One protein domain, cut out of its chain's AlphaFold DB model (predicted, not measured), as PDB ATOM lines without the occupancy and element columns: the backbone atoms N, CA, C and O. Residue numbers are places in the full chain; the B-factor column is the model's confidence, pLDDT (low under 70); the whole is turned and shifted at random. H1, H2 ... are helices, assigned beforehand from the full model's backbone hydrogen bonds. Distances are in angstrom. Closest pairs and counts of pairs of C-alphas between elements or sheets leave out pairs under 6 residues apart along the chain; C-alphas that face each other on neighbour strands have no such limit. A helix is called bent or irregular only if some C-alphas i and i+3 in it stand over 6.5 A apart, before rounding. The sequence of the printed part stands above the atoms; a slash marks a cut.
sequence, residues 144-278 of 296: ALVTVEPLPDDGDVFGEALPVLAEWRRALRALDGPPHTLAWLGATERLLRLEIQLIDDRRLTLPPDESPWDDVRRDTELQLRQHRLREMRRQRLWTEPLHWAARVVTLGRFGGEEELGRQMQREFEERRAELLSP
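This is residues 144 to 278 of the 296 residues of an uncharacterized protein of Gemmatimonadetes bacterium (UniProt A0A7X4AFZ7). One long helix, H3, makes the longest axis of this all-helix domain, with H2 and then H1 side by side in a loose row beside the part of H3 nearer its beginning. From the far end of H3 the shorter helix H4 folds back along it, held off at a distance and meeting it at few points. The printed part has 135 residues with four named helices, H1 to H4 in chain order, and no named strand. It is loose, with a radius of gyration of the C-alphas of 19.0 A, and elongated, spanning 58 by 30 by 23 A.

Begin with H3, residues 215 to 252. H2, residues 182 to 200, touches it at a shallow tilt of 18 degrees, opposite ways; their closest C-alphas are those of Ile 196 and Leu 222, 6.1 A apart. Next look for H1, residues 154 to 174, which touches H2 at a shallow tilt of 22 degrees, opposite ways, with the C-alphas of Ala 171 and Leu 191 closest at 5.5 A. H4, residues 257 to 276, only just touches H3, with 3 pairs of C-alphas within 8 A; the closest are those of Arg 233 and Leu 275, 7.5 A apart. H3 touches H4 with residues 233 to 241 alone, and H4 touches H3 with residues 268 to 275 alone, at a shallow tilt of 8 degrees, opposite ways. Each successive pair is a helical hairpin, and H1 is apart from H3 and H4, as H2 is from H4. In H2 each O i to N i+4 pair is within hydrogen-bond range; in H1 12 of 17 are, in H3 32 of 34 and in H4 15 of 16.

Find C-alpha 215 at (26.208, -45.491, -57.504); from there H3 runs 54.7 A to C-alpha 252. H3 is neither bent nor irregular, but only just: C-alphas 238 and 241 are 6.1 A apart. H2 measures 27.0 A. H1 starts at (43.479, -31.957, -65.403) and measures 21.3 A; it is irregular, C-alphas 157 and 160 being 9.4 A apart, with a kink of 104 degrees near residue 161. H4 measures 27.6 A and ends at C-alpha 276, (20.066, -21.326, -39.124).

The C-alphas farthest apart, of Asp 214 and Gly 255, are 60.2 A apart. The printed part has no cut. The link from H2 to H3, residues 201 to 214, is long, and that from H3 to H4 is tight. Look for pLDDT under 70 at residues 252 to 257 and 275 to 278.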
ATOM      1  N   ALA A 144      37.447 -40.323 -63.843       82.81
ATOM      2  CA  ALA A 144      36.618 -39.911 -62.710       82.81
ATOM      3  C   ALA A 144      37.411 -39.730 -61.401       82.81
ATOM      4  O   ALA A 144      36.852 -39.233 -60.424       82.81
ATOM      5  N   LEU A 145      38.682 -40.154 -61.361       89.56
ATOM      6  CA  LEU A 145      39.507 -40.127 -60.159       89.56
ATOM      7  C   LEU A 145      40.212 -38.777 -59.999       89.56
ATOM      8  O   LEU A 145      41.026 -38.375 -60.836       89.56
ATOM      9  N   VAL A 146      39.924 -38.095 -58.895       90.38
ATOM     10  CA  VAL A 146      40.549 -36.818 -58.547       90.38
ATOM     11  C   VAL A 146      41.867 -37.052 -57.815       90.38
ATOM     12  O   VAL A 146      41.941 -37.824 -56.864       90.38
ATOM     13  N   THR A 147      42.907 -36.323 -58.214       89.31
ATOM     14  CA  THR A 147      44.202 -36.309 -57.527       89.31
ATOM     15  C   THR A 147      44.349 -35.077 -56.637       89.31
ATOM     16  O   THR A 147      43.893 -33.978 -56.979       89.31
ATOM     17  N   VAL A 148      45.023 -35.243 -55.493       89.31
ATOM     18  CA  VAL A 148      45.342 -34.135 -54.572       89.31
ATOM     19  C   VAL A 148      46.255 -33.113 -55.249       89.31
ATOM     20  O   VAL A 148      46.014 -31.908 -55.171       89.31
ATOM     21  N   GLU A 149      47.280 -33.583 -55.954       90.25
ATOM     22  CA  GLU A 149      48.173 -32.724 -56.723       90.25
ATOM     23  C   GLU A 149      47.605 -32.459 -58.122       90.25
ATOM     24  O   GLU A 149      47.031 -33.369 -58.734       90.25
ATOM     25  N   PRO A 150      47.721 -31.216 -58.628       91.00
ATOM     26  CA  PRO A 150      47.317 -30.898 -59.984       91.00
ATOM     27  C   PRO A 150      48.225 -31.606 -60.984       91.00
ATOM     28  O   PRO A 150      49.448 -31.563 -60.864       91.00
ATOM     29  N   LEU A 151      47.613 -32.223 -61.984       89.81
ATOM     30  CA  LEU A 151      48.317 -32.874 -63.081       89.81
ATOM     31  C   LEU A 151      48.159 -32.051 -64.372       89.81
ATOM     32  O   LEU A 151      47.185 -31.304 -64.500       89.81
ATOM     33  N   PRO A 152      49.091 -32.167 -65.338       87.62
ATOM     34  CA  PRO A 152      49.083 -31.346 -66.553       87.62
ATOM     35  C   PRO A 152      47.822 -31.506 -67.416       87.62
ATOM     36  O   PRO A 152      47.420 -30.564 -68.089       87.62
ATOM     37  N   ASP A 153      47.196 -32.681 -67.372       89.00
ATOM     38  CA  ASP A 153      46.008 -33.073 -68.137       89.00
ATOM     39  C   ASP A 153      44.678 -32.795 -67.406       89.00
ATOM     40  O   ASP A 153      43.609 -33.053 -67.959       89.00
ATOM     41  N   ASP A 154      44.699 -32.248 -66.181       91.00
ATOM     42  CA  ASP A 154      43.479 -31.957 -65.403       91.00
ATOM     43  C   ASP A 154      42.481 -31.076 -66.176       91.00
ATOM     44  O   ASP A 154      41.268 -31.223 -66.011       91.00
ATOM     45  N   GLY A 155      42.990 -30.152 -67.000       90.75
ATOM     46  CA  GLY A 155      42.171 -29.245 -67.807       90.75
ATOM     47  C   GLY A 155      41.302 -29.974 -68.817       90.75
ATOM     48  O   GLY A 155      40.104 -29.699 -68.902       90.75
ATOM     49  N   ASP A 156      41.890 -30.942 -69.511       91.62
ATOM     50  CA  ASP A 156      41.206 -31.717 -70.540       91.62
ATOM     51  C   ASP A 156      40.236 -32.733 -69.922       91.62
ATOM     52  O   ASP A 156      39.161 -32.980 -70.468       91.62
ATOM     53  N   VAL A 157      40.585 -33.301 -68.759       91.25
ATOM     54  CA  VAL A 157      39.783 -34.337 -68.088       91.25
ATOM     55  C   VAL A 157      38.586 -33.750 -67.339       91.25
ATOM     56  O   VAL A 157      37.475 -34.270 -67.442       91.25
ATOM     57  N   PHE A 158      38.792 -32.686 -66.558       91.75
ATOM     58  CA  PHE A 158      37.769 -32.180 -65.638       91.75
ATOM     59  C   PHE A 158      36.984 -30.986 -66.179       91.75
ATOM     60  O   PHE A 158      35.907 -30.694 -65.651       91.75
ATOM     61  N   GLY A 159      37.493 -30.300 -67.209       93.94
ATOM     62  CA  GLY A 159      36.821 -29.181 -67.868       93.94
ATOM     63  C   GLY A 159      36.235 -28.174 -66.872       93.94
ATOM     64  O   GLY A 159      36.946 -27.539 -66.094       93.94
ATOM     65  N   GLU A 160      34.905 -28.062 -66.850       94.94
ATOM     66  CA  GLU A 160      34.171 -27.135 -65.977       94.94
ATOM     67  C   GLU A 160      34.311 -27.401 -64.469       94.94
ATOM     68  O   GLU A 160      34.015 -26.517 -63.664       94.94
ATOM     69  N   ALA A 161      34.710 -28.606 -64.054       95.19
ATOM     70  CA  ALA A 161      34.914 -28.928 -62.642       95.19
ATOM     71  C   ALA A 161      36.259 -28.405 -62.106       95.19
ATOM     72  O   ALA A 161      36.455 -28.350 -60.889       95.19
ATOM     73  N   LEU A 162      37.175 -27.977 -62.983       96.00
ATOM     74  CA  LEU A 162      38.529 -27.563 -62.613       96.00
ATOM     75  C   LEU A 162      38.587 -26.401 -61.601       96.00
ATOM     76  O   LEU A 162      39.386 -26.489 -60.666       96.00
ATOM     77  N   PRO A 163      37.747 -25.347 -61.682       97.00
ATOM     78  CA  PRO A 163      37.735 -24.290 -60.669       97.00
ATOM     79  C   PRO A 163      37.355 -24.807 -59.275       97.00
ATOM     80  O   PRO A 163      37.991 -24.435 -58.289       97.00
ATOM     81  N   VAL A 164      36.365 -25.707 -59.202       96.75
ATOM     82  CA  VAL A 164      35.908 -26.324 -57.945       96.75
ATOM     83  C   VAL A 164      37.000 -27.235 -57.379       96.75
ATOM     84  O   VAL A 164      37.295 -27.170 -56.189       96.75
ATOM     85  N   LEU A 165      37.672 -28.017 -58.230       96.38
ATOM     86  CA  LEU A 165      38.814 -28.849 -57.839       96.38
ATOM     87  C   LEU A 165      39.998 -28.025 -57.326       96.38
ATOM     88  O   LEU A 165      40.593 -28.361 -56.303       96.38
ATOM     89  N   ALA A 166      40.338 -26.928 -58.001       96.31
ATOM     90  CA  ALA A 166      41.414 -26.039 -57.576       96.31
ATOM     91  C   ALA A 166      41.117 -25.387 -56.220       96.31
ATOM     92  O   ALA A 166      42.038 -25.122 -55.443       96.31
ATOM     93  N   GLU A 167      39.848 -25.103 -55.933       96.75
ATOM     94  CA  GLU A 167      39.427 -24.626 -54.623       96.75
ATOM     95  C   GLU A 167      39.455 -25.736 -53.569       96.75
ATOM     96  O   GLU A 167      39.975 -25.515 -52.478       96.75
ATOM     97  N   TRP A 168      38.983 -26.940 -53.900       96.88
ATOM     98  CA  TRP A 168      39.029 -28.100 -53.005       96.88
ATOM     99  C   TRP A 168      40.468 -28.407 -52.571       96.88
ATOM    100  O   TRP A 168      40.739 -28.515 -51.377       96.88
ATOM    101  N   ARG A 169      41.428 -28.396 -53.505       95.50
ATOM    102  CA  ARG A 169      42.865 -28.554 -53.203       95.50
ATOM    103  C   ARG A 169      43.408 -27.445 -52.298       95.50
ATOM    104  O   ARG A 169      44.235 -27.710 -51.429       95.50
ATOM    105  N   ARG A 170      42.962 -26.198 -52.488       93.81
ATOM    106  CA  ARG A 170      43.331 -25.069 -51.613       93.81
ATOM    107  C   ARG A 170      42.759 -25.237 -50.207       93.81
ATOM    108  O   ARG A 170      43.483 -25.006 -49.244       93.81
ATOM    109  N   ALA A 171      41.501 -25.659 -50.091       92.94
ATOM    110  CA  ALA A 171      40.859 -25.936 -48.810       92.94
ATOM    111  C   ALA A 171      41.555 -27.089 -48.073       92.94
ATOM    112  O   ALA A 171      41.766 -26.987 -46.870       92.94
ATOM    113  N   LEU A 172      41.987 -28.128 -48.795       92.75
ATOM    114  CA  LEU A 172      42.737 -29.244 -48.222       92.75
ATOM    115  C   LEU A 172      44.052 -28.771 -47.580       92.75
ATOM    116  O   LEU A 172      44.313 -29.091 -46.429       92.75
ATOM    117  N   ARG A 173      44.830 -27.930 -48.273       89.25
ATOM    118  CA  ARG A 173      46.068 -27.333 -47.724       89.25
ATOM    119  C   ARG A 173      45.814 -26.412 -46.532       89.25
ATOM    120  O   ARG A 173      46.666 -26.265 -45.666       89.25
ATOM    121  N   ALA A 174      44.648 -25.768 -46.466       87.50
ATOM    122  CA  ALA A 174      44.292 -24.943 -45.314       87.50
ATOM    123  C   ALA A 174      44.085 -25.776 -44.031       87.50
ATOM    124  O   ALA A 174      44.145 -25.218 -42.936       87.50
ATOM    125  N   LEU A 175      43.881 -27.094 -44.155       89.44
ATOM    126  CA  LEU A 175      43.801 -28.015 -43.019       89.44
ATOM    127  C   LEU A 175      45.160 -28.412 -42.440       89.44
ATOM    128  O   LEU A 175      45.178 -28.990 -41.359       89.44
ATOM    129  N   ASP A 176      46.275 -28.049 -43.084       87.19
ATOM    130  CA  ASP A 176      47.628 -28.261 -42.543       87.19
ATOM    131  C   ASP A 176      47.913 -27.382 -41.301       87.19
ATOM    132  O   ASP A 176      48.952 -27.511 -40.652       87.19
ATOM    133  N   GLY A 177      47.004 -26.460 -40.964       80.00
ATOM    134  CA  GLY A 177      47.054 -25.658 -39.743       80.00
ATOM    135  C   GLY A 177      46.691 -26.439 -38.468       80.00
ATOM    136  O   GLY A 177      46.262 -27.591 -38.523       80.00
ATOM    137  N   PRO A 178      46.826 -25.811 -37.285       79.75
ATOM    138  CA  PRO A 178      46.488 -26.450 -36.019       79.75
ATOM    139  C   PRO A 178      45.002 -26.862 -35.976       79.75
ATOM    140  O   PRO A 178      44.128 -26.031 -36.280       79.75
ATOM    141  N   PRO A 179      44.702 -28.115 -35.578       81.75
ATOM    142  CA  PRO A 179      43.336 -28.619 -35.526       81.75
ATOM    143  C   PRO A 179      42.508 -27.875 -34.470       81.75
ATOM    144  O   PRO A 179      43.045 -27.251 -33.555       81.75
ATOM    145  N   HIS A 180      41.180 -27.934 -34.608       75.75
ATOM    146  CA  HIS A 180      40.200 -27.360 -33.666       75.75
ATOM    147  C   HIS A 180      40.229 -25.831 -33.490       75.75
ATOM    148  O   HIS A 180      39.549 -25.289 -32.620       75.75
ATOM    149  N   THR A 181      40.949 -25.096 -34.336       85.06
ATOM    150  CA  THR A 181      40.809 -23.635 -34.406       85.06
ATOM    151  C   THR A 181      39.557 -23.243 -35.199       85.06
ATOM    152  O   THR A 181      39.113 -23.986 -36.071       85.06
ATOM    153  N   LEU A 182      38.991 -22.049 -34.968       86.12
ATOM    154  CA  LEU A 182      37.861 -21.553 -35.780       86.12
ATOM    155  C   LEU A 182      38.198 -21.506 -37.281       86.12
ATOM    156  O   LEU A 182      37.344 -21.792 -38.118       86.12
ATOM    157  N   ALA A 183      39.450 -21.178 -37.617       86.94
ATOM    158  CA  ALA A 183      39.942 -21.202 -38.990       86.94
ATOM    159  C   ALA A 183      39.932 -22.627 -39.566       86.94
ATOM    160  O   ALA A 183      39.435 -22.827 -40.673       86.94
ATOM    161  N   TRP A 184      40.403 -23.611 -38.793       90.25
ATOM    162  CA  TRP A 184      40.342 -25.025 -39.162       90.25
ATOM    163  C   TRP A 184      38.893 -25.496 -39.346       90.25
ATOM    164  O   TRP A 184      38.575 -26.078 -40.377       90.25
ATOM    165  N   LEU A 185      37.982 -25.158 -38.425       89.56
ATOM    166  CA  LEU A 185      36.555 -25.498 -38.540       89.56
ATOM    167  C   LEU A 185      35.935 -24.916 -39.820       89.56
ATOM    168  O   LEU A 185      35.210 -25.614 -40.530       89.56
ATOM    169  N   GLY A 186      36.240 -23.655 -40.139       91.12
ATOM    170  CA  GLY A 186      35.782 -23.002 -41.366       91.12
ATOM    171  C   GLY A 186      36.354 -23.642 -42.636       91.12
ATOM    172  O   GLY A 186      35.618 -23.850 -43.604       91.12
ATOM    173  N   ALA A 187      37.639 -24.000 -42.629       92.06
ATOM    174  CA  ALA A 187      38.289 -24.699 -43.736       92.06
ATOM    175  C   ALA A 187      37.696 -26.102 -43.950       92.06
ATOM    176  O   ALA A 187      37.357 -26.448 -45.083       92.06
ATOM    177  N   THR A 188      37.472 -26.867 -42.876       94.12
ATOM    178  CA  THR A 188      36.839 -28.196 -42.920       94.12
ATOM    179  C   THR A 188      35.412 -28.104 -43.452       94.12
ATOM    180  O   THR A 188      35.009 -28.887 -44.312       94.12
ATOM    181  N   GLU A 189      34.643 -27.109 -42.999       95.06
ATOM    182  CA  GLU A 189      33.293 -26.872 -43.506       95.06
ATOM    183  C   GLU A 189      33.301 -26.575 -45.014       95.06
ATOM    184  O   GLU A 189      32.490 -27.127 -45.766       95.06
ATOM    185  N   ARG A 190      34.221 -25.715 -45.476       96.00
ATOM    186  CA  ARG A 190      34.359 -25.390 -46.902       96.00
ATOM    187  C   ARG A 190      34.762 -26.614 -47.716       96.00
ATOM    188  O   ARG A 190      34.162 -26.835 -48.767       96.00
ATOM    189  N   LEU A 191      35.710 -27.410 -47.220       96.44
ATOM    190  CA  LEU A 191      36.146 -28.648 -47.858       96.44
ATOM    191  C   LEU A 191      34.962 -29.598 -48.060       96.44
ATOM    192  O   LEU A 191      34.670 -29.954 -49.194       96.44
ATOM    193  N   LEU A 192      34.212 -29.917 -46.999       96.06
ATOM    194  CA  LEU A 192      33.060 -30.826 -47.070       96.06
ATOM    195  C   LEU A 192      31.994 -30.355 -48.070       96.06
ATOM    196  O   LEU A 192      31.422 -31.171 -48.790       96.06
ATOM    197  N   ARG A 193      31.734 -29.043 -48.154       97.19
ATOM    198  CA  ARG A 193      30.811 -28.484 -49.158       97.19
ATOM    199  C   ARG A 193      31.310 -28.719 -50.587       97.19
ATOM    200  O   ARG A 193      30.515 -29.096 -51.442       97.19
ATOM    201  N   LEU A 194      32.603 -28.502 -50.837       97.38
ATOM    202  CA  LEU A 194      33.218 -28.735 -52.147       97.38
ATOM    203  C   LEU A 194      33.220 -30.225 -52.502       97.38
ATOM    204  O   LEU A 194      32.919 -30.575 -53.636       97.38
ATOM    205  N   GLU A 195      33.482 -31.107 -51.537       96.81
ATOM    206  CA  GLU A 195      33.414 -32.555 -51.752       96.81
ATOM    207  C   GLU A 195      32.010 -33.011 -52.137       96.81
ATOM    208  O   GLU A 195      31.847 -33.725 -53.121       96.81
ATOM    209  N   ILE A 196      30.989 -32.552 -51.409       97.12
ATOM    210  CA  ILE A 196      29.582 -32.813 -51.740       97.12
ATOM    211  C   ILE A 196      29.282 -32.355 -53.170       97.12
ATOM    212  O   ILE A 196      28.694 -33.113 -53.932       97.12
ATOM    213  N   GLN A 197      29.730 -31.158 -53.559       96.94
ATOM    214  CA  GLN A 197      29.521 -30.628 -54.907       96.94
ATOM    215  C   GLN A 197      30.216 -31.475 -55.988       96.94
ATOM    216  O   GLN A 197      29.622 -31.779 -57.020       96.94
ATOM    217  N   LEU A 198      31.469 -31.881 -55.763       96.38
ATOM    218  CA  LEU A 198      32.230 -32.710 -56.706       96.38
ATOM    219  C   LEU A 198      31.605 -34.106 -56.876       96.38
ATOM    220  O   LEU A 198      31.589 -34.647 -57.983       96.38
ATOM    221  N   ILE A 199      31.063 -34.669 -55.797       95.75
ATOM    222  CA  ILE A 199      30.435 -35.992 -55.794       95.75
ATOM    223  C   ILE A 199      29.036 -35.947 -56.417       95.75
ATOM    224  O   ILE A 199      28.722 -36.787 -57.257       95.75
ATOM    225  N   ASP A 200      28.200 -34.986 -56.025       96.06
ATOM    226  CA  ASP A 200      26.797 -34.911 -56.453       96.06
ATOM    227  C   ASP A 200      26.677 -34.370 -57.889       96.06
ATOM    228  O   ASP A 200      26.175 -35.059 -58.782       96.06
ATOM    229  N   ASP A 201      27.239 -33.184 -58.155       95.81
ATOM    230  CA  ASP A 201      27.077 -32.505 -59.449       95.81
ATOM    231  C   ASP A 201      27.961 -33.117 -60.539       95.81
ATOM    232  O   ASP A 201      27.565 -33.197 -61.705       95.81
ATOM    233  N   ARG A 202      29.192 -33.504 -60.181       94.12
ATOM    234  CA  ARG A 202      30.222 -33.917 -61.151       94.12
ATOM    235  C   ARG A 202      30.505 -35.421 -61.136       94.12
ATOM    236  O   ARG A 202      31.256 -35.891 -61.985       94.12
ATOM    237  N   ARG A 203      29.879 -36.181 -60.224       94.81
ATOM    238  CA  ARG A 203      30.040 -37.642 -60.056       94.81
ATOM    239  C   ARG A 203      31.500 -38.098 -59.949       94.81
ATOM    240  O   ARG A 203      31.809 -39.237 -60.303       94.81
ATOM    241  N   LEU A 204      32.377 -37.227 -59.450       94.38
ATOM    242  CA  LEU A 204      33.803 -37.504 -59.303       94.38
ATOM    243  C   LEU A 204      34.066 -38.376 -58.074       94.38
ATOM    244  O   LEU A 204      33.366 -38.283 -57.064       94.38
ATOM    245  N   THR A 205      35.098 -39.209 -58.165       93.19
ATOM    246  CA  THR A 205      35.608 -40.000 -57.048       93.19
ATOM    247  C   THR A 205      36.795 -39.278 -56.432       93.19
ATOM    248  O   THR A 205      37.754 -38.924 -57.121       93.19
ATOM    249  N   LEU A 206      36.699 -39.035 -55.129       91.00
ATOM    250  CA  LEU A 206      37.706 -38.312 -54.365       91.00
ATOM    251  C   LEU A 206      38.698 -39.291 -53.719       91.00
ATOM    252  O   LEU A 206      38.314 -40.418 -53.401       91.00
ATOM    253  N   PRO A 207      39.953 -38.872 -53.483       84.06
ATOM    254  CA  PRO A 207      40.902 -39.674 -52.719       84.06
ATOM    255  C   PRO A 207      40.386 -39.875 -51.279       84.06
ATOM    256  O   PRO A 207      39.641 -39.028 -50.774       84.06
ATOM    257  N   PRO A 208      40.763 -40.966 -50.588       82.62
ATOM    258  CA  PRO A 208      41.895 -41.858 -50.867       82.62
ATOM    259  C   PRO A 208      41.610 -43.019 -51.830       82.62
ATOM    260  O   PRO A 208      42.474 -43.878 -51.992       82.62
ATOM    261  N   ASP A 209      40.432 -43.088 -52.445       79.38
ATOM    262  CA  ASP A 209      40.099 -44.210 -53.317       79.38
ATOM    263  C   ASP A 209      40.993 -44.296 -54.559       79.38
ATOM    264  O   ASP A 209      41.401 -43.290 -55.132       79.38
ATOM    265  N   GLU A 210      41.286 -45.528 -54.974       77.06
ATOM    266  CA  GLU A 210      42.109 -45.832 -56.153       77.06
ATOM    267  C   GLU A 210      41.247 -46.219 -57.373       77.06
ATOM    268  O   GLU A 210      41.756 -46.351 -58.488       77.06
ATOM    269  N   SER A 211      39.934 -46.392 -57.182       80.56
ATOM    270  CA  SER A 211      38.990 -46.835 -58.211       80.56
ATOM    271  C   SER A 211      37.692 -46.017 -58.209       80.56
ATOM    272  O   SER A 211      37.280 -45.523 -57.157       80.56
ATOM    273  N   PRO A 212      37.019 -45.864 -59.369       88.62
ATOM    274  CA  PRO A 212      35.744 -45.158 -59.451       88.62
ATOM    275  C   PRO A 212      34.668 -45.793 -58.567       88.62
ATOM    276  O   PRO A 212      34.532 -47.016 -58.513       88.62
ATOM    277  N   TRP A 213      33.857 -44.958 -57.925       89.25
ATOM    278  CA  TRP A 213      32.717 -45.421 -57.136       89.25
ATOM    279  C   TRP A 213      31.556 -45.876 -58.017       89.25
ATOM    280  O   TRP A 213      31.205 -45.218 -59.004       89.25
ATOM    281  N   ASP A 214      30.904 -46.958 -57.594       92.00
ATOM    282  CA  ASP A 214      29.560 -47.282 -58.055       92.00
ATOM    283  C   ASP A 214      28.519 -46.311 -57.458       92.00
ATOM    284  O   ASP A 214      28.826 -45.447 -56.630       92.00
ATOM    285  N   ASP A 215      27.273 -46.409 -57.923       91.75
ATOM    286  CA  ASP A 215      26.208 -45.491 -57.504       91.75
ATOM    287  C   ASP A 215      25.846 -45.647 -56.015       91.75
ATOM    288  O   ASP A 215      25.629 -44.646 -55.335       91.75
ATOM    289  N   VAL A 216      25.856 -46.875 -55.485       88.25
ATOM    290  CA  VAL A 216      25.505 -47.159 -54.081       88.25
ATOM    291  C   VAL A 216      26.551 -46.586 -53.128       88.25
ATOM    292  O   VAL A 216      26.216 -45.933 -52.133       88.25
ATOM    293  N   ARG A 217      27.834 -46.795 -53.439       90.81
ATOM    294  CA  ARG A 217      28.946 -46.233 -52.682       90.81
ATOM    295  C   ARG A 217      28.928 -44.715 -52.754       90.81
ATOM    296  O   ARG A 217      29.070 -44.075 -51.719       90.81
ATOM    297  N   ARG A 218      28.677 -44.135 -53.932       93.19
ATOM    298  CA  ARG A 218      28.575 -42.678 -54.093       93.19
ATOM    299  C   ARG A 218      27.491 -42.075 -53.199       93.19
ATOM    300  O   ARG A 218      27.762 -41.093 -52.512       93.19
ATOM    301  N   ASP A 219      26.300 -42.667 -53.168       90.00
ATOM    302  CA  ASP A 219      25.196 -42.193 -52.324       90.00
ATOM    303  C   ASP A 219      25.541 -42.290 -50.830       90.00
ATOM    304  O   ASP A 219      25.263 -41.368 -50.058       90.00
ATOM    305  N   THR A 220      26.204 -43.377 -50.427       89.75
ATOM    306  CA  THR A 220      26.669 -43.583 -49.045       89.75
ATOM    307  C   THR A 220      27.697 -42.520 -48.644       89.75
ATOM    308  O   THR A 220      27.560 -41.862 -47.612       89.75
ATOM    309  N   GLU A 221      28.695 -42.294 -49.497       93.00
ATOM    310  CA  GLU A 221      29.751 -41.295 -49.317       93.00
ATOM    311  C   GLU A 221      29.203 -39.859 -49.283       93.00
ATOM    312  O   GLU A 221      29.684 -39.011 -48.521       93.00
ATOM    313  N   LEU A 222      28.166 -39.581 -50.077       94.94
ATOM    314  CA  LEU A 222      27.463 -38.303 -50.083       94.94
ATOM    315  C   LEU A 222      26.702 -38.082 -48.768       94.94
ATOM    316  O   LEU A 222      26.818 -37.014 -48.162       94.94
ATOM    317  N   GLN A 223      25.962 -39.086 -48.288       91.62
ATOM    318  CA  GLN A 223      25.242 -39.011 -47.011       91.62
ATOM    319  C   GLN A 223      26.194 -38.812 -45.829       91.62
ATOM    320  O   GLN A 223      25.922 -37.972 -44.966       91.62
ATOM    321  N   LEU A 224      27.323 -39.527 -45.812       92.38
ATOM    322  CA  LEU A 224      28.346 -39.396 -44.776       92.38
ATOM    323  C   LEU A 224      28.903 -37.967 -44.722       92.38
ATOM    324  O   LEU A 224      28.946 -37.355 -43.653       92.38
ATOM    325  N   ARG A 225      29.265 -37.387 -45.872       94.38
ATOM    326  CA  ARG A 225      29.769 -36.005 -45.943       94.38
ATOM    327  C   ARG A 225      28.720 -34.977 -45.553       94.38
ATOM    328  O   ARG A 225      29.033 -34.025 -44.841       94.38
ATOM    329  N   GLN A 226      27.464 -35.173 -45.956       93.56
ATOM    330  CA  GLN A 226      26.364 -34.313 -45.521       93.56
ATOM    331  C   GLN A 226      26.144 -34.385 -44.008       93.56
ATOM    332  O   GLN A 226      25.863 -33.360 -43.386       93.56
ATOM    333  N   HIS A 227      26.259 -35.572 -43.409       92.88
ATOM    334  CA  HIS A 227      26.174 -35.743 -41.964       92.88
ATOM    335  C   HIS A 227      27.312 -35.001 -41.257       92.88
ATOM    336  O   HIS A 227      27.032 -34.111 -40.451       92.88
ATOM    337  N   ARG A 228      28.565 -35.256 -41.660       92.19
ATOM    338  CA  ARG A 228      29.753 -34.561 -41.136       92.19
ATOM    339  C   ARG A 228      29.638 -33.046 -41.270       92.19
ATOM    340  O   ARG A 228      29.944 -32.321 -40.334       92.19
ATOM    341  N   LEU A 229      29.120 -32.535 -42.389       94.31
ATOM    342  CA  LEU A 229      28.910 -31.094 -42.569       94.31
ATOM    343  C   LEU A 229      27.931 -30.516 -41.532       94.31
ATOM    344  O   LEU A 229      28.141 -29.409 -41.033       94.31
ATOM    345  N   ARG A 230      26.860 -31.244 -41.188       91.38
ATOM    346  CA  ARG A 230      25.916 -30.816 -40.141       91.38
ATOM    347  C   ARG A 230      26.575 -30.825 -38.767       91.38
ATOM    348  O   ARG A 230      26.356 -29.889 -38.001       91.38
ATOM    349  N   GLU A 231      27.364 -31.848 -38.462       88.81
ATOM    350  CA  GLU A 231      28.122 -31.926 -37.211       88.81
ATOM    351  C   GLU A 231      29.132 -30.786 -37.102       88.81
ATOM    352  O   GLU A 231      29.134 -30.080 -36.098       88.81
ATOM    353  N   MET A 232      29.887 -30.508 -38.168       90.69
ATOM    354  CA  MET A 232      30.840 -29.399 -38.193       90.69
ATOM    355  C   MET A 232      30.170 -28.046 -37.965       90.69
ATOM    356  O   MET A 232      30.673 -27.223 -37.200       90.69
ATOM    357  N   ARG A 233      29.003 -27.815 -38.576       89.50
ATOM    358  CA  ARG A 233      28.219 -26.594 -38.335       89.50
ATOM    359  C   ARG A 233      27.752 -26.490 -36.887       89.50
ATOM    360  O   ARG A 233      27.782 -25.399 -36.328       89.50
ATOM    361  N   ARG A 234      27.344 -27.604 -36.269       87.56
ATOM    362  CA  ARG A 234      26.997 -27.632 -34.840       87.56
ATOM    363  C   ARG A 234      28.209 -27.315 -33.975       87.56
ATOM    364  O   ARG A 234      28.099 -26.452 -33.118       87.56
ATOM    365  N   GLN A 235      29.351 -27.953 -34.219       87.75
ATOM    366  CA  GLN A 235      30.581 -27.673 -33.473       87.75
ATOM    367  C   GLN A 235      30.950 -26.193 -33.574       87.75
ATOM    368  O   GLN A 235      31.119 -25.536 -32.556       87.75
ATOM    369  N   ARG A 236      30.945 -25.627 -34.785       87.06
ATOM    370  CA  ARG A 236      31.222 -24.205 -35.005       87.06
ATOM    371  C   ARG A 236      30.249 -23.282 -34.263       87.06
ATOM    372  O   ARG A 236      30.695 -22.307 -33.662       87.06
ATOM    373  N   LEU A 237      28.953 -23.606 -34.253       83.94
ATOM    374  CA  LEU A 237      27.942 -22.862 -33.489       83.94
ATOM    375  C   LEU A 237      28.252 -22.807 -31.988       83.94
ATOM    376  O   LEU A 237      27.922 -21.811 -31.351       83.94
ATOM    377  N   TRP A 238      28.879 -23.846 -31.432       83.19
ATOM    378  CA  TRP A 238      29.282 -23.887 -30.024       83.19
ATOM    379  C   TRP A 238      30.662 -23.268 -29.778       83.19
ATOM    380  O   TRP A 238      30.859 -22.587 -28.775       83.19
ATOM    381  N   THR A 239      31.621 -23.442 -30.691       84.94
ATOM    382  CA  THR A 239      32.984 -22.912 -30.527       84.94
ATOM    383  C   THR A 239      33.049 -21.396 -30.693       84.94
ATOM    384  O   THR A 239      33.829 -20.746 -30.001       84.94
ATOM    385  N   GLU A 240      32.243 -20.805 -31.581       81.75
ATOM    386  CA  GLU A 240      32.224 -19.350 -31.774       81.75
ATOM    387  C   GLU A 240      31.906 -18.572 -30.482       81.75
ATOM    388  O   GLU A 240      32.730 -17.737 -30.103       81.75
ATOM    389  N   PRO A 241      30.798 -18.824 -29.756       80.31
ATOM    390  CA  PRO A 241      30.501 -18.098 -28.522       80.31
ATOM    391  C   PRO A 241      31.544 -18.338 -27.424       80.31
ATOM    392  O   PRO A 241      31.861 -17.402 -26.697       80.31
ATOM    393  N   LEU A 242      32.135 -19.536 -27.332       82.44
ATOM    394  CA  LEU A 242      33.227 -19.807 -26.387       82.44
ATOM    395  C   LEU A 242      34.478 -18.986 -26.713       82.44
ATOM    396  O   LEU A 242      35.079 -18.379 -25.827       82.44
ATOM    397  N   HIS A 243      34.848 -18.916 -27.992       80.38
ATOM    398  CA  HIS A 243      35.961 -18.086 -28.438       80.38
ATOM    399  C   HIS A 243      35.702 -16.601 -28.158       80.38
ATOM    400  O   HIS A 243      36.601 -15.885 -27.720       80.38
ATOM    401  N   TRP A 244      34.464 -16.145 -28.358       78.38
ATOM    402  CA  TRP A 244      34.055 -14.787 -28.013       78.38
ATOM    403  C   TRP A 244      34.114 -14.527 -26.511       78.38
ATOM    404  O   TRP A 244      34.705 -13.528 -26.111       78.38
ATOM    405  N   ALA A 245      33.592 -15.424 -25.675       78.94
ATOM    406  CA  ALA A 245      33.670 -15.307 -24.221       78.94
ATOM    407  C   ALA A 245      35.130 -15.224 -23.748       78.94
ATOM    408  O   ALA A 245      35.489 -14.314 -23.003       78.94
ATOM    409  N   ALA A 246      36.005 -16.091 -24.265       79.44
ATOM    410  CA  ALA A 246      37.438 -16.035 -23.985       79.44
ATOM    411  C   ALA A 246      38.064 -14.696 -24.422       79.44
ATOM    412  O   ALA A 246      38.895 -14.118 -23.716       79.44
ATOM    413  N   ARG A 247      37.642 -14.156 -25.570       80.19
ATOM    414  CA  ARG A 247      38.094 -12.848 -26.058       80.19
ATOM    415  C   ARG A 247      37.605 -11.693 -25.179       80.19
ATOM    416  O   ARG A 247      38.364 -10.765 -24.930       80.19
ATOM    417  N   VAL A 248      36.381 -11.756 -24.666       75.69
ATOM    418  CA  VAL A 248      35.840 -10.771 -23.716       75.69
ATOM    419  C   VAL A 248      36.579 -10.840 -22.392       75.69
ATOM    420  O   VAL A 248      36.960  -9.803 -21.877       75.69
ATOM    421  N   VAL A 249      36.859 -12.027 -21.856       78.50
ATOM    422  CA  VAL A 249      37.629 -12.166 -20.608       78.50
ATOM    423  C   VAL A 249      39.044 -11.600 -20.772       78.50
ATOM    424  O   VAL A 249      39.557 -10.909 -19.892       78.50
ATOM    425  N   THR A 250      39.669 -11.838 -21.925       77.81
ATOM    426  CA  THR A 250      41.015 -11.320 -22.209       77.81
ATOM    427  C   THR A 250      41.038  -9.811 -22.494       77.81
ATOM    428  O   THR A 250      41.992  -9.146 -22.088       77.81
ATOM    429  N   LEU A 251      40.004  -9.245 -23.131       71.25
ATOM    430  CA  LEU A 251      39.914  -7.813 -23.472       71.25
ATOM    431  C   LEU A 251      39.218  -6.942 -22.415       71.25
ATOM    432  O   LEU A 251      39.554  -5.770 -22.291       71.25
ATOM    433  N   GLY A 252      38.281  -7.486 -21.638       62.91
ATOM    434  CA  GLY A 252      37.543  -6.806 -20.562       62.91
ATOM    435  C   GLY A 252      38.462  -6.321 -19.441       62.91
ATOM    436  O   GLY A 252      38.201  -5.307 -18.800       62.91
ATOM    437  N   ARG A 253      39.652  -6.922 -19.335       62.03
ATOM    438  CA  ARG A 253      40.771  -6.390 -18.548       62.03
ATOM    439  C   ARG A 253      41.220  -4.972 -18.975       62.03
ATOM    440  O   ARG A 253      41.938  -4.330 -18.215       62.03
ATOM    441  N   PHE A 254      40.810  -4.473 -20.146       58.94
ATOM    442  CA  PHE A 254      41.272  -3.212 -20.744       58.94
ATOM    443  C   PHE A 254      40.170  -2.165 -21.043       58.94
ATOM    444  O   PHE A 254      40.458  -1.174 -21.710       58.94
ATOM    445  N   GLY A 255      38.952  -2.298 -20.495       53.75
ATOM    446  CA  GLY A 255      38.048  -1.147 -20.279       53.75
ATOM    447  C   GLY A 255      37.250  -0.610 -21.482       53.75
ATOM    448  O   GLY A 255      37.284   0.588 -21.749       53.75
ATOM    449  N   GLY A 256      36.477  -1.464 -22.167       63.44
ATOM    450  CA  GLY A 256      35.584  -1.061 -23.273       63.44
ATOM    451  C   GLY A 256      34.342  -1.949 -23.456       63.44
ATOM    452  O   GLY A 256      34.005  -2.314 -24.579       63.44
ATOM    453  N   GLU A 257      33.689  -2.359 -22.364       64.44
ATOM    454  CA  GLU A 257      32.717  -3.472 -22.358       64.44
ATOM    455  C   GLU A 257      31.391  -3.202 -23.100       64.44
ATOM    456  O   GLU A 257      30.864  -4.103 -23.754       64.44
ATOM    457  N   GLU A 258      30.845  -1.982 -23.064       73.06
ATOM    458  CA  GLU A 258      29.488  -1.728 -23.590       73.06
ATOM    459  C   GLU A 258      29.393  -1.650 -25.120       73.06
ATOM    460  O   GLU A 258      28.360  -1.996 -25.708       73.06
ATOM    461  N   GLU A 259      30.437  -1.154 -25.781       77.00
ATOM    462  CA  GLU A 259      30.450  -1.001 -27.239       77.00
ATOM    463  C   GLU A 259      30.849  -2.314 -27.920       77.00
ATOM    464  O   GLU A 259      30.207  -2.730 -28.889       77.00
ATOM    465  N   LEU A 260      31.796  -3.045 -27.316       72.56
ATOM    466  CA  LEU A 260      32.154  -4.402 -27.719       72.56
ATOM    467  C   LEU A 260      30.955  -5.353 -27.570       72.56
ATOM    468  O   LEU A 260      30.638  -6.082 -28.505       72.56
ATOM    469  N   GLY A 261      30.223  -5.286 -26.450       75.50
ATOM    470  CA  GLY A 261      29.024  -6.098 -26.211       75.50
ATOM    471  C   GLY A 261      27.969  -5.957 -27.312       75.50
ATOM    472  O   GLY A 261      27.470  -6.948 -27.847       75.50
ATOM    473  N   ARG A 262      27.673  -4.715 -27.716       81.69
ATOM    474  CA  ARG A 262      26.682  -4.414 -28.763       81.69
ATOM    475  C   ARG A 262      27.149  -4.767 -30.173       81.69
ATOM    476  O   ARG A 262      26.309  -5.059 -31.027       81.69
ATOM    477  N   GLN A 263      28.449  -4.695 -30.449       80.25
ATOM    478  CA  GLN A 263      29.002  -5.162 -31.720       80.25
ATOM    479  C   GLN A 263      28.957  -6.695 -31.797       80.25
ATOM    480  O   GLN A 263      28.484  -7.246 -32.788       80.25
ATOM    481  N   MET A 264      29.347  -7.377 -30.721       71.81
ATOM    482  CA  MET A 264      29.357  -8.840 -30.650       71.81
ATOM    483  C   MET A 264      27.959  -9.447 -30.749       71.81
ATOM    484  O   MET A 264      27.781 -10.438 -31.451       71.81
ATOM    485  N   GLN A 265      26.959  -8.854 -30.089       79.62
ATOM    486  CA  GLN A 265      25.574  -9.321 -30.189       79.62
ATOM    487  C   GLN A 265      25.077  -9.272 -31.644       79.62
ATOM    488  O   GLN A 265      24.447 -10.220 -32.108       79.62
ATOM    489  N   ARG A 266      25.414  -8.203 -32.383       85.12
ATOM    490  CA  ARG A 266      25.061  -8.058 -33.803       85.12
ATOM    491  C   ARG A 266      25.760  -9.093 -34.680       85.12
ATOM    492  O   ARG A 266      25.083  -9.778 -35.439       85.12
ATOM    493  N   GLU A 267      27.073  -9.267 -34.529       80.00
ATOM    494  CA  GLU A 267      27.821 -10.276 -35.296       80.00
ATOM    495  C   GLU A 267      27.327 -11.703 -35.006       80.00
ATOM    496  O   GLU A 267      27.224 -12.529 -35.916       80.00
ATOM    497  N   PHE A 268      26.985 -12.004 -33.750       78.25
ATOM    498  CA  PHE A 268      26.422 -13.297 -33.378       78.25
ATOM    499  C   PHE A 268      25.039 -13.520 -33.999       78.25
ATOM    500  O   PHE A 268      24.776 -14.600 -34.525       78.25
ATOM    501  N   GLU A 269      24.153 -12.523 -33.963       82.44
ATOM    502  CA  GLU A 269      22.816 -12.622 -34.555       82.44
ATOM    503  C   GLU A 269      22.863 -12.766 -36.081       82.44
ATOM    504  O   GLU A 269      22.159 -13.622 -36.621       82.44
ATOM    505  N   GLU A 270      23.736 -12.021 -36.765       83.12
ATOM    506  CA  GLU A 270      23.965 -12.148 -38.210       83.12
ATOM    507  C   GLU A 270      24.456 -13.555 -38.578       83.12
ATOM    508  O   GLU A 270      23.862 -14.229 -39.424       83.12
ATOM    509  N   ARG A 271      25.476 -14.071 -37.882       71.88
ATOM    510  CA  ARG A 271      26.015 -15.415 -38.155       71.88
ATOM    511  C   ARG A 271      25.061 -16.532 -37.775       71.88
ATOM    512  O   ARG A 271      24.957 -17.536 -38.480       71.88
ATOM    513  N   ARG A 272      24.328 -16.375 -36.673       77.88
ATOM    514  CA  ARG A 272      23.274 -17.312 -36.288       77.88
ATOM    515  C   ARG A 272      22.185 -17.352 -37.358       77.88
ATOM    516  O   ARG A 272      21.706 -18.441 -37.669       77.88
ATOM    517  N   ALA A 273      21.815 -16.207 -37.929       80.00
ATOM    518  CA  ALA A 273      20.863 -16.145 -39.030       80.00
ATOM    519  C   ALA A 273      21.401 -16.834 -40.294       80.00
ATOM    520  O   ALA A 273      20.652 -17.576 -40.917       80.00
ATOM    521  N   GLU A 274      22.685 -16.687 -40.637       74.62
ATOM    522  CA  GLU A 274      23.307 -17.408 -41.762       74.62
ATOM    523  C   GLU A 274      23.337 -18.931 -41.558       74.62
ATOM    524  O   GLU A 274      23.080 -19.696 -42.490       74.62
ATOM    525  N   LEU A 275      23.635 -19.383 -40.337       66.12
ATOM    526  CA  LEU A 275      23.778 -20.804 -40.006       66.12
ATOM    527  C   LEU A 275      22.432 -21.517 -39.833       66.12
ATOM    528  O   LEU A 275      22.319 -22.700 -40.159       66.12
ATOM    529  N   LEU A 276      21.426 -20.812 -39.306       69.50
ATOM    530  CA  LEU A 276      20.066 -21.326 -39.124       69.50
ATOM    531  C   LEU A 276      19.152 -21.039 -40.311       69.50
ATOM    532  O   LEU A 276      18.075 -21.637 -40.377       69.50
ATOM    533  N   SER A 277      19.558 -20.168 -41.241       64.94
ATOM    534  CA  SER A 277      18.840 -20.010 -42.497       64.94
ATOM    535  C   SER A 277      18.772 -21.386 -43.139       64.94
ATOM    536  O   SER A 277      19.816 -22.002 -43.387       64.94
ATOM    537  N   PRO A 278      17.564 -21.923 -43.377       53.69
ATOM    538  CA  PRO A 278      17.448 -23.149 -44.122       53.69
ATOM    539  C   PRO A 278      18.095 -22.840 -45.463       53.69
ATOM    540  O   PRO A 278      17.607 -21.996 -46.208       53.69
TER     541      PRO A 278